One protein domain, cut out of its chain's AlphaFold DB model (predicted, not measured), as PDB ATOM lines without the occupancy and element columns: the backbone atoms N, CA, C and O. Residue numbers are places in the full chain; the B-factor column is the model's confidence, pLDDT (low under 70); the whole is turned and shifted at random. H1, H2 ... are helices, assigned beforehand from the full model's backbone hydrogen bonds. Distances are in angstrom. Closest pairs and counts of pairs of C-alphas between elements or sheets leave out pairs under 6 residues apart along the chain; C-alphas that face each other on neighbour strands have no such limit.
ATOM      1  N   MET A  11      71.376 180.734   3.542       86.19
ATOM      2  CA  MET A  11      72.382 181.764   3.279       86.19
ATOM      3  C   MET A  11      73.351 181.923   4.461       86.19
ATOM      4  O   MET A  11      74.566 181.805   4.280       86.19
ATOM      5  N   TYR A  12      72.835 182.144   5.674       86.31
ATOM      6  CA  TYR A  12      73.670 182.313   6.868       86.31
ATOM      7  C   TYR A  12      74.446 181.048   7.245       86.31
ATOM      8  O   TYR A  12      75.587 181.151   7.694       86.31
ATOM      9  N   ALA A  13      73.882 179.860   7.018       86.88
ATOM     10  CA  ALA A  13      74.580 178.599   7.238       86.88
ATOM     11  C   ALA A  13      75.800 178.461   6.314       86.88
ATOM     12  O   ALA A  13      76.878 178.076   6.763       86.88
ATOM     13  N   ILE A  14      75.662 178.831   5.041       87.25
ATOM     14  CA  ILE A  14      76.758 178.781   4.065       87.25
ATOM     15  C   ILE A  14      77.835 179.826   4.385       87.25
ATOM     16  O   ILE A  14      79.025 179.520   4.318       87.25
ATOM     17  N   LEU A  15      77.438 181.027   4.806       85.69
ATOM     18  CA  LEU A  15      78.357 182.058   5.298       85.69
ATOM     19  C   LEU A  15      79.145 181.577   6.528       85.69
ATOM     20  O   LEU A  15      80.365 181.737   6.597       85.69
ATOM     21  N   ALA A  16      78.469 180.938   7.484       82.88
ATOM     22  CA  ALA A  16      79.109 180.374   8.667       82.88
ATOM     23  C   ALA A  16      80.066 179.226   8.307       82.88
ATOM     24  O   ALA A  16      81.187 179.189   8.809       82.88
ATOM     25  N   LEU A  17      79.674 178.326   7.399       87.56
ATOM     26  CA  LEU A  17      80.540 177.255   6.897       87.56
ATOM     27  C   LEU A  17      81.793 177.813   6.223       87.56
ATOM     28  O   LEU A  17      82.900 177.368   6.525       87.56
ATOM     29  N   GLY A  18      81.630 178.829   5.375       84.69
ATOM     30  CA  GLY A  18      82.745 179.552   4.779       84.69
ATOM     31  C   GLY A  18      83.687 180.073   5.857       84.69
ATOM     32  O   GLY A  18      84.882 179.782   5.835       84.69
ATOM     33  N   GLY A  19      83.143 180.765   6.857       84.62
ATOM     34  CA  GLY A  19      83.935 181.342   7.940       84.62
ATOM     35  C   GLY A  19      84.666 180.316   8.800       84.62
ATOM     36  O   GLY A  19      85.829 180.523   9.147       84.62
ATOM     37  N   ILE A  20      84.040 179.174   9.083       86.31
ATOM     38  CA  ILE A  20      84.684 178.037   9.750       86.31
ATOM     39  C   ILE A  20      85.897 177.559   8.945       86.31
ATOM     40  O   ILE A  20      86.973 177.353   9.514       86.31
ATOM     41  N   ILE A  21      85.734 177.389   7.631       85.69
ATOM     42  CA  ILE A  21      86.802 176.938   6.734       85.69
ATOM     43  C   ILE A  21      87.940 177.966   6.726       85.69
ATOM     44  O   ILE A  21      89.089 177.611   6.986       85.69
ATOM     45  N   GLY A  22      87.625 179.245   6.510       80.38
ATOM     46  CA  GLY A  22      88.615 180.322   6.452       80.38
ATOM     47  C   GLY A  22      89.413 180.473   7.746       80.38
ATOM     48  O   GLY A  22      90.643 180.539   7.713       80.38
ATOM     49  N   ALA A  23      88.738 180.452   8.896       80.62
ATOM     50  CA  ALA A  23      89.390 180.585  10.196       80.62
ATOM     51  C   ALA A  23      90.279 179.388  10.542       80.62
ATOM     52  O   ALA A  23      91.338 179.565  11.146       80.62
ATOM     53  N   ASN A  24      89.877 178.171  10.163       81.44
ATOM     54  CA  ASN A  24      90.691 176.982  10.394       81.44
ATOM     55  C   ASN A  24      91.892 176.912   9.450       81.44
ATOM     56  O   ASN A  24      92.981 176.614   9.926       81.44
ATOM     57  N   ILE A  25      91.736 177.236   8.160       80.75
ATOM     58  CA  ILE A  25      92.857 177.271   7.207       80.75
ATOM     59  C   ILE A  25      93.887 178.306   7.663       80.75
ATOM     60  O   ILE A  25      95.041 177.969   7.918       80.75
ATOM     61  N   ILE A  26      93.466 179.560   7.835       77.81
ATOM     62  CA  ILE A  26      94.378 180.654   8.183       77.81
ATOM     63  C   ILE A  26      94.931 180.492   9.600       77.81
ATOM     64  O   ILE A  26      96.128 180.666   9.834       77.81
ATOM     65  N   GLY A  27      94.092 180.091  10.554       70.06
ATOM     66  CA  GLY A  27      94.522 179.863  11.929       70.06
ATOM     67  C   GLY A  27      95.424 178.635  12.108       70.06
ATOM     68  O   GLY A  27      96.198 178.598  13.068       70.06
ATOM     69  N   ALA A  28      95.360 177.641  11.213       69.38
ATOM     70  CA  ALA A  28      96.324 176.543  11.161       69.38
ATOM     71  C   ALA A  28      97.644 176.993  10.520       69.38
ATOM     72  O   ALA A  28      98.694 176.778  11.123       69.38
ATOM     73  N   LEU A  29      97.582 177.672   9.366       68.75
ATOM     74  CA  LEU A  29      98.756 178.152   8.627       68.75
ATOM     75  C   LEU A  29      99.644 179.093   9.449       68.75
ATOM     76  O   LEU A  29     100.858 179.072   9.292       68.75
ATOM     77  N   LEU A  30      99.055 179.919  10.319       68.62
ATOM     78  CA  LEU A  30      99.796 181.015  10.949       68.62
ATOM     79  C   LEU A  30     100.271 180.758  12.376       68.62
ATOM     80  O   LEU A  30     101.245 181.380  12.792       68.62
ATOM     81  N   ARG A  31      99.609 179.894  13.159       61.91
ATOM     82  CA  ARG A  31     100.020 179.665  14.562       61.91
ATOM     83  C   ARG A  31      99.880 178.242  15.086       61.91
ATOM     84  O   ARG A  31     100.137 178.040  16.268       61.91
ATOM     85  N   GLY A  32      99.476 177.262  14.281       51.75
ATOM     86  CA  GLY A  32      99.553 175.838  14.641       51.75
ATOM     87  C   GLY A  32      98.822 175.345  15.912       51.75
ATOM     88  O   GLY A  32      98.755 174.137  16.088       51.75
ATOM     89  N   GLY A  33      98.239 176.184  16.788       46.19
ATOM     90  CA  GLY A  33      97.943 175.725  18.164       46.19
ATOM     91  C   GLY A  33      96.777 176.349  18.943       46.19
ATOM     92  O   GLY A  33      96.425 175.820  19.991       46.19
ATOM     93  N   GLY A  34      96.118 177.415  18.476       57.28
ATOM     94  CA  GLY A  34      94.875 177.885  19.116       57.28
ATOM     95  C   GLY A  34      93.732 176.919  18.793       57.28
ATOM     96  O   GLY A  34      93.319 176.873  17.643       57.28
ATOM     97  N   GLY A  35      93.282 176.108  19.755       68.19
ATOM     98  CA  GLY A  35      92.428 174.926  19.547       68.19
ATOM     99  C   GLY A  35      91.344 175.037  18.457       68.19
ATOM    100  O   GLY A  35      90.646 176.046  18.341       68.19
ATOM    101  N   VAL A  36      91.179 173.954  17.682       71.56
ATOM    102  CA  VAL A  36      90.259 173.833  16.526       71.56
ATOM    103  C   VAL A  36      88.846 174.329  16.841       71.56
ATOM    104  O   VAL A  36      88.229 175.003  16.020       71.56
ATOM    105  N   VAL A  37      88.356 174.064  18.053       73.19
ATOM    106  CA  VAL A  37      87.018 174.472  18.505       73.19
ATOM    107  C   VAL A  37      86.871 175.997  18.562       73.19
ATOM    108  O   VAL A  37      85.898 176.536  18.042       73.19
ATOM    109  N   GLY A  38      87.853 176.711  19.123       71.44
ATOM    110  CA  GLY A  38      87.819 178.174  19.213       71.44
ATOM    111  C   GLY A  38      87.879 178.835  17.837       71.44
ATOM    112  O   GLY A  38      87.088 179.730  17.549       71.44
ATOM    113  N   ARG A  39      88.751 178.336  16.950       76.62
ATOM    114  CA  ARG A  39      88.845 178.815  15.558       76.62
ATOM    115  C   ARG A  39      87.565 178.566  14.769       76.62
ATOM    116  O   ARG A  39      87.151 179.425  14.003       76.62
ATOM    117  N   THR A  40      86.922 177.426  14.991       78.12
ATOM    118  CA  THR A  40      85.666 177.059  14.328       78.12
ATOM    119  C   THR A  40      84.522 177.969  14.768       78.12
ATOM    120  O   THR A  40      83.842 178.540  13.923       78.12
ATOM    121  N   LEU A  41      84.333 178.171  16.075       78.38
ATOM    122  CA  LEU A  41      83.261 179.026  16.594       78.38
ATOM    123  C   LEU A  41      83.453 180.493  16.192       78.38
ATOM    124  O   LEU A  41      82.531 181.119  15.668       78.38
ATOM    125  N   ILE A  42      84.662 181.028  16.381       80.50
ATOM    126  CA  ILE A  42      84.994 182.404  15.998       80.50
ATOM    127  C   ILE A  42      84.884 182.571  14.478       80.50
ATOM    128  O   ILE A  42      84.331 183.562  14.011       80.50
ATOM    129  N   GLY A  43      85.347 181.585  13.709       80.50
ATOM    130  CA  GLY A  43      85.244 181.571  12.255       80.50
ATOM    131  C   GLY A  43      83.809 181.583  11.756       80.50
ATOM    132  O   GLY A  43      83.479 182.393  10.899       80.50
ATOM    133  N   GLY A  44      82.940 180.740  12.313       79.94
ATOM    134  CA  GLY A  44      81.530 180.685  11.924       79.94
ATOM    135  C   GLY A  44      80.791 181.991  12.201       79.94
ATOM    136  O   GLY A  44      80.098 182.505  11.322       79.94
ATOM    137  N   LEU A  45      81.001 182.576  13.384       84.19
ATOM    138  CA  LEU A  45      80.425 183.875  13.744       84.19
ATOM    139  C   LEU A  45      80.966 185.005  12.864       84.19
ATOM    140  O   LEU A  45      80.203 185.854  12.411       84.19
ATOM    141  N   ALA A  46      82.266 184.995  12.578       82.94
ATOM    142  CA  ALA A  46      82.896 185.961  11.692       82.94
ATOM    143  C   ALA A  46      82.411 185.840  10.243       82.94
ATOM    144  O   ALA A  46      82.203 186.857   9.589       82.94
ATOM    145  N   GLY A  47      82.194 184.622   9.743       80.50
ATOM    146  CA  GLY A  47      81.655 184.388   8.404       80.50
ATOM    147  C   GLY A  47      80.209 184.859   8.268       80.50
ATOM    148  O   GLY A  47      79.883 185.590   7.334       80.50
ATOM    149  N   ALA A  48      79.354 184.523   9.240       83.94
ATOM    150  CA  ALA A  48      77.979 185.021   9.291       83.94
ATOM    151  C   ALA A  48      77.929 186.554   9.429       83.94
ATOM    152  O   ALA A  48      77.182 187.224   8.714       83.94
ATOM    153  N   GLY A  49      78.772 187.117  10.301       81.50
ATOM    154  CA  GLY A  49      78.899 188.559  10.494       81.50
ATOM    155  C   GLY A  49      79.410 189.287   9.250       81.50
ATOM    156  O   GLY A  49      78.909 190.361   8.930       81.50
ATOM    157  N   ALA A  50      80.343 188.695   8.499       79.75
ATOM    158  CA  ALA A  50      80.832 189.254   7.240       79.75
ATOM    159  C   ALA A  50      79.746 189.291   6.158       79.75
ATOM    160  O   ALA A  50      79.638 190.287   5.448       79.75
ATOM    161  N   GLY A  51      78.894 188.263   6.075       78.12
ATOM    162  CA  GLY A  51      77.724 188.293   5.194       78.12
ATOM    163  C   GLY A  51      76.723 189.381   5.572       78.12
ATOM    164  O   GLY A  51      76.275 190.131   4.711       78.12
ATOM    165  N   TYR A  52      76.430 189.533   6.867       80.88
ATOM    166  CA  TYR A  52      75.580 190.622   7.354       80.88
ATOM    167  C   TYR A  52      76.180 192.004   7.040       80.88
ATOM    168  O   TYR A  52      75.486 192.899   6.552       80.88
ATOM    169  N   ALA A  53      77.486 192.174   7.260       79.25
ATOM    170  CA  ALA A  53      78.194 193.412   6.959       79.25
ATOM    171  C   ALA A  53      78.199 193.726   5.456       79.25
ATOM    172  O   ALA A  53      78.021 194.883   5.093       79.25
ATOM    173  N   ALA A  54      78.323 192.722   4.584       72.31
ATOM    174  CA  ALA A  54      78.253 192.903   3.133       72.31
ATOM    175  C   ALA A  54      76.872 193.384   2.651       72.31
ATOM    176  O   ALA A  54      76.788 194.082   1.646       72.31
ATOM    177  N   ILE A  55      75.792 193.059   3.369       76.81
ATOM    178  CA  ILE A  55      74.440 193.556   3.064       76.81
ATOM    179  C   ILE A  55      74.263 195.003   3.552       76.81
ATOM    180  O   ILE A  55      73.556 195.794   2.928       76.81
ATOM    181  N   ARG A  56      74.884 195.358   4.684       80.12
ATOM    182  CA  ARG A  56      74.671 196.653   5.347       80.12
ATOM    183  C   ARG A  56      75.646 197.747   4.909       80.12
ATOM    184  O   ARG A  56      75.266 198.916   4.943       80.12
ATOM    185  N   PHE A  57      76.863 197.376   4.516       77.75
ATOM    186  CA  PHE A  57      77.950 198.284   4.167       77.75
ATOM    187  C   PHE A  57      78.412 198.032   2.723       77.75
ATOM    188  O   PHE A  57      79.022 196.992   2.442       77.75
ATOM    189  N   PRO A  58      78.137 198.958   1.789       72.31
ATOM    190  CA  PRO A  58      78.469 198.780   0.377       72.31
ATOM    191  C   PRO A  58      79.976 198.621   0.127       72.31
ATOM    192  O   PRO A  58      80.379 197.942  -0.812       72.31
ATOM    193  N   GLU A  59      80.826 199.167   0.993       75.31
ATOM    194  CA  GLU A  59      82.280 199.033   0.919       75.31
ATOM    195  C   GLU A  59      82.723 197.578   1.111       75.31
ATOM    196  O   GLU A  59      83.632 197.106   0.432       75.31
ATOM    197  N   VAL A  60      82.047 196.838   1.997       68.25
ATOM    198  CA  VAL A  60      82.305 195.410   2.239       68.25
ATOM    199  C   VAL A  60      81.786 194.573   1.068       68.25
ATOM    200  O   VAL A  60      82.443 193.614   0.648       68.25
ATOM    201  N   ALA A  61      80.657 194.976   0.479       65.00
ATOM    202  CA  ALA A  61      80.085 194.332  -0.700       65.00
ATOM    203  C   ALA A  61      81.030 194.374  -1.914       65.00
ATOM    204  O   ALA A  61      81.115 193.396  -2.656       65.00
ATOM    205  N   VAL A  62      81.794 195.461  -2.094       68.62
ATOM    206  CA  VAL A  62      82.780 195.585  -3.185       68.62
ATOM    207  C   VAL A  62      83.874 194.520  -3.079       68.62
ATOM    208  O   VAL A  62      84.269 193.942  -4.090       68.62
ATOM    209  N   TYR A  63      84.355 194.216  -1.872       65.81
ATOM    210  CA  TYR A  63      85.358 193.164  -1.680       65.81
ATOM    211  C   TYR A  63      84.772 191.766  -1.897       65.81
ATOM    212  O   TYR A  63      85.407 190.942  -2.552       65.81
ATOM    213  N   ALA A  64      83.543 191.522  -1.433       64.75
ATOM    214  CA  ALA A  64      82.827 190.275  -1.698       64.75
ATOM    215  C   ALA A  64      82.571 190.059  -3.203       64.75
ATOM    216  O   ALA A  64      82.704 188.946  -3.707       64.75
ATOM    217  N   ALA A  65      82.273 191.129  -3.946       63.78
ATOM    218  CA  ALA A  65      82.087 191.088  -5.396       63.78
ATOM    219  C   ALA A  65      83.395 190.824  -6.163       63.78
ATOM    220  O   ALA A  65      83.370 190.165  -7.197       63.78
ATOM    221  N   ARG A  66      84.552 191.275  -5.654       69.44
ATOM    222  CA  ARG A  66      85.874 191.002  -6.262       69.44
ATOM    223  C   ARG A  66      86.330 189.551  -6.123       69.44
ATOM    224  O   ARG A  66      87.174 189.107  -6.890       69.44
ATOM    225  N   LEU A  67      85.772 188.821  -5.160       66.50
ATOM    226  CA  LEU A  67      85.992 187.381  -4.989       66.50
ATOM    227  C   LEU A  67      85.115 186.544  -5.928       66.50
ATOM    228  O   LEU A  67      85.186 185.317  -5.914       66.50
ATOM    229  N   ASN A  68      84.278 187.193  -6.736       62.59
ATOM    230  CA  ASN A  68      83.458 186.527  -7.723       62.59
ATOM    231  C   ASN A  68      84.317 186.232  -8.963       62.59
ATOM    232  O   ASN A  68      84.447 187.063  -9.859       62.59
ATOM    233  N   PHE A  69      84.955 185.058  -8.988       65.81
ATOM    234  CA  PHE A  69      85.841 184.581 -10.062       65.81
ATOM    235  C   PHE A  69      85.089 184.241 -11.370       65.81
ATOM    236  O   PHE A  69      85.342 183.208 -11.982       65.81
ATOM    237  N   GLY A  70      84.131 185.075 -11.792       59.12
ATOM    238  CA  GLY A  70      83.277 184.809 -12.955       59.12
ATOM    239  C   GLY A  70      82.333 183.622 -12.745       59.12
ATOM    240  O   GLY A  70      82.103 182.846 -13.667       59.12
ATOM    241  N   MET A  71      81.833 183.432 -11.519       65.50
ATOM    242  CA  MET A  71      81.050 182.251 -11.156       65.50
ATOM    243  C   MET A  71      79.604 182.387 -11.645       65.50
ATOM    244  O   MET A  71      78.751 182.940 -10.949       65.50
ATOM    245  N   GLU A  72      79.316 181.869 -12.835       69.38
ATOM    246  CA  GLU A  72      77.942 181.701 -13.313       69.38
ATOM    247  C   GLU A  72      77.306 180.382 -12.819       69.38
ATOM    248  O   GLU A  72      77.965 179.508 -12.255       69.38
ATOM    249  N   ALA A  73      75.979 180.308 -12.951       65.12
ATOM    250  CA  ALA A  73      75.052 179.290 -12.440       65.12
ATOM    251  C   ALA A  73      75.516 177.816 -12.600       65.12
ATOM    252  O   ALA A  73      76.254 177.509 -13.533       65.12
ATOM    253  N   PRO A  74      75.053 176.866 -11.743       63.75
ATOM    254  CA  PRO A  74      73.847 176.929 -10.894       63.75
ATOM    255  C   PRO A  74      74.065 177.224  -9.401       63.75
ATOM    256  O   PRO A  74      73.107 177.548  -8.707       63.75
ATOM    257  N   TYR A  75      75.300 177.175  -8.892       69.44
ATOM    258  CA  TYR A  75      75.586 177.367  -7.458       69.44
ATOM    259  C   TYR A  75      76.275 178.698  -7.126       69.44
ATOM    260  O   TYR A  75      76.706 178.891  -5.991       69.44
ATOM    261  N   GLY A  76      76.370 179.624  -8.088       73.75
ATOM    262  CA  GLY A  76      77.144 180.867  -7.965       73.75
ATOM    263  C   GLY A  76      76.816 181.681  -6.710       73.75
ATOM    264  O   GLY A  76      77.725 182.068  -5.983       73.75
ATOM    265  N   ALA A  77      75.532 181.842  -6.374       78.94
ATOM    266  CA  ALA A  77      75.111 182.575  -5.175       78.94
ATOM    267  C   ALA A  77      75.536 181.881  -3.866       78.94
ATOM    268  O   ALA A  77      76.019 182.523  -2.934       78.94
ATOM    269  N   HIS A  78      75.401 180.555  -3.788       82.62
ATOM    270  CA  HIS A  78      75.845 179.785  -2.625       82.62
ATOM    271  C   HIS A  78      77.369 179.809  -2.489       82.62
ATOM    272  O   HIS A  78      77.887 180.017  -1.396       82.62
ATOM    273  N   LEU A  79      78.094 179.671  -3.594       79.94
ATOM    274  CA  LEU A  79      79.550 179.726  -3.590       79.94
ATOM    275  C   LEU A  79      80.066 181.128  -3.234       79.94
ATOM    276  O   LEU A  79      81.020 181.258  -2.473       79.94
ATOM    277  N   GLN A  80      79.397 182.185  -3.691       80.75
ATOM    278  CA  GLN A  80      79.728 183.561  -3.324       80.75
ATOM    279  C   GLN A  80      79.495 183.827  -1.831       80.75
ATOM    280  O   GLN A  80      80.332 184.450  -1.173       80.75
ATOM    281  N   ASN A  81      78.409 183.293  -1.268       82.50
ATOM    282  CA  ASN A  81      78.170 183.319   0.174       82.50
ATOM    283  C   ASN A  81      79.247 182.528   0.932       82.50
ATOM    284  O   ASN A  81      79.757 182.999   1.945       82.50
ATOM    285  N   LEU A  82      79.671 181.373   0.419       83.56
ATOM    286  CA  LEU A  82      80.742 180.583   1.028       83.56
ATOM    287  C   LEU A  82      82.072 181.355   1.038       83.56
ATOM    288  O   LEU A  82      82.735 181.412   2.069       83.56
ATOM    289  N   LEU A  83      82.447 181.984  -0.080       81.69
ATOM    290  CA  LEU A  83      83.679 182.771  -0.199       81.69
ATOM    291  C   LEU A  83      83.656 184.025   0.680       81.69
ATOM    292  O   LEU A  83      84.644 184.329   1.345       81.69
ATOM    293  N   THR A  84      82.516 184.716   0.738       83.12
ATOM    294  CA  THR A  84      82.324 185.869   1.632       83.12
ATOM    295  C   THR A  84      82.508 185.449   3.087       83.12
ATOM    296  O   THR A  84      83.263 186.078   3.834       83.12
ATOM    297  N   GLY A  85      81.885 184.329   3.468       81.69
ATOM    298  CA  GLY A  85      82.066 183.710   4.771       81.69
ATOM    299  C   GLY A  85      83.531 183.379   5.046       81.69
ATOM    300  O   GLY A  85      84.062 183.752   6.088       81.69
ATOM    301  N   LEU A  86      84.201 182.738   4.085       83.94
ATOM    302  CA  LEU A  86      85.605 182.335   4.163       83.94
ATOM    303  C   LEU A  86      86.529 183.511   4.412       83.94
ATOM    304  O   LEU A  86      87.366 183.429   5.306       83.94
ATOM    305  N   CYS A  87      86.363 184.616   3.696       81.44
ATOM    306  CA  CYS A  87      87.171 185.808   3.920       81.44
ATOM    307  C   CYS A  87      86.904 186.436   5.293       81.44
ATOM    308  O   CYS A  87      87.856 186.788   5.991       81.44
ATOM    309  N   GLY A  88      85.640 186.506   5.724       79.94
ATOM    310  CA  GLY A  88      85.284 186.966   7.068       79.94
ATOM    311  C   GLY A  88      85.947 186.135   8.167       79.94
ATOM    312  O   GLY A  88      86.631 186.664   9.046       79.94
ATOM    313  N   GLY A  89      85.811 184.812   8.075       80.19
ATOM    314  CA  GLY A  89      86.430 183.877   9.007       80.19
ATOM    315  C   GLY A  89      87.953 183.861   8.939       80.19
ATOM    316  O   GLY A  89      88.600 183.759   9.973       80.19
ATOM    317  N   ALA A  90      88.547 184.025   7.758       79.44
ATOM    318  CA  ALA A  90      89.991 184.131   7.571       79.44
ATOM    319  C   ALA A  90      90.576 185.355   8.287       79.44
ATOM    320  O   ALA A  90      91.562 185.224   9.011       79.44
ATOM    321  N   VAL A  91      89.960 186.531   8.129       80.94
ATOM    322  CA  VAL A  91      90.432 187.782   8.746       80.94
ATOM    323  C   VAL A  91      90.270 187.743  10.262       80.94
ATOM    324  O   VAL A  91      91.221 188.014  10.992       80.94
ATOM    325  N   ILE A  92      89.093 187.367  10.768       77.75
ATOM    326  CA  ILE A  92      88.896 187.285  12.221       77.75
ATOM    327  C   ILE A  92      89.691 186.116  12.808       77.75
ATOM    328  O   ILE A  92      90.240 186.246  13.895       77.75
ATOM    329  N   GLY A  93      89.825 185.003  12.089       71.06
ATOM    330  CA  GLY A  93      90.676 183.876  12.468       71.06
ATOM    331  C   GLY A  93      92.153 184.259  12.550       71.06
ATOM    332  O   GLY A  93      92.829 183.844  13.487       71.06
ATOM    333  N   LEU A  94      92.640 185.106  11.638       73.31
ATOM    334  CA  LEU A  94      93.967 185.726  11.684       73.31
ATOM    335  C   LEU A  94      94.123 186.630  12.910       73.31
ATOM    336  O   LEU A  94      95.089 186.491  13.654       73.31
ATOM    337  N   ILE A  95      93.176 187.542  13.134       77.19
ATOM    338  CA  ILE A  95      93.202 188.472  14.272       77.19
ATOM    339  C   ILE A  95      93.171 187.693  15.586       77.19
ATOM    340  O   ILE A  95      94.001 187.922  16.462       77.19
ATOM    341  N   ALA A  96      92.261 186.728  15.707       70.81
ATOM    342  CA  ALA A  96      92.165 185.833  16.846       70.81
ATOM    343  C   ALA A  96      93.461 185.037  17.016       70.81
ATOM    344  O   ALA A  96      93.973 184.961  18.125       70.81
ATOM    345  N   ALA A  97      94.049 184.512  15.939       67.81
ATOM    346  CA  ALA A  97      95.333 183.832  16.017       67.81
ATOM    347  C   ALA A  97      96.424 184.771  16.539       67.81
ATOM    348  O   ALA A  97      97.133 184.374  17.450       67.81
ATOM    349  N   ILE A  98      96.563 185.999  16.035       71.94
ATOM    350  CA  ILE A  98      97.607 186.948  16.464       71.94
ATOM    351  C   ILE A  98      97.398 187.408  17.916       71.94
ATOM    352  O   ILE A  98      98.345 187.387  18.707       71.94
ATOM    353  N   LEU A  99      96.174 187.802  18.272       73.75
ATOM    354  CA  LEU A  99      95.854 188.426  19.559       73.75
ATOM    355  C   LEU A  99      95.654 187.411  20.689       73.75
ATOM    356  O   LEU A  99      96.032 187.680  21.830       73.75
ATOM    357  N   ILE A 100      95.089 186.236  20.398       68.69
ATOM    358  CA  ILE A 100      94.908 185.179  21.395       68.69
ATOM    359  C   ILE A 100      96.238 184.442  21.523       68.69
ATOM    360  O   ILE A 100      96.565 183.520  20.775       68.69
TER     361      ILE A 100
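Overview. This is residues 11 to 100 of the 104 residues of an uncharacterized protein of Hydrogenophilaceae bacterium (UniProt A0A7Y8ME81). Three long helices, H1, H2 and H4, cross near their middles, and short H3 turns off the end of H2. The printed part has 90 residues, with helices H1 to H4 in order and no named strand: all helix. It is compact, radius of gyration of the C-alphas 12.6 A, spanning 38 by 25 by 20 A.

Arrangement. Start at H1, residues 11 to 31: it touches H2, residues 36 to 56, at a steep tilt of 51 degrees, closest at C-alphas 19 and 47, 3.8 A. H4, residues 76 to 99, touches H1 at C-alphas 89 and 19, 3.7 A, and H2 at C-alphas 85 and 47, 3.7 A. H3, residues 58 to 66, touches H2 only at the corner, C-alphas 61 and 54, 4.5 A. Every O i to N i+4 pair is within hydrogen-bond range in H2 and H4, 16 of 17 in H1 and 4 of 5 in H3.

Along the chain. Find C-alpha 11 at (72.382, 181.764, 3.279); H1 runs 29.9 A, H2 29.8 A, and H4 34.1 A to C-alpha 99 at (95.854, 188.426, 19.559).

Size, cuts and confidence. The printed part has no cut; pLDDT is under 70 at 26 residues, among them 60 to 75.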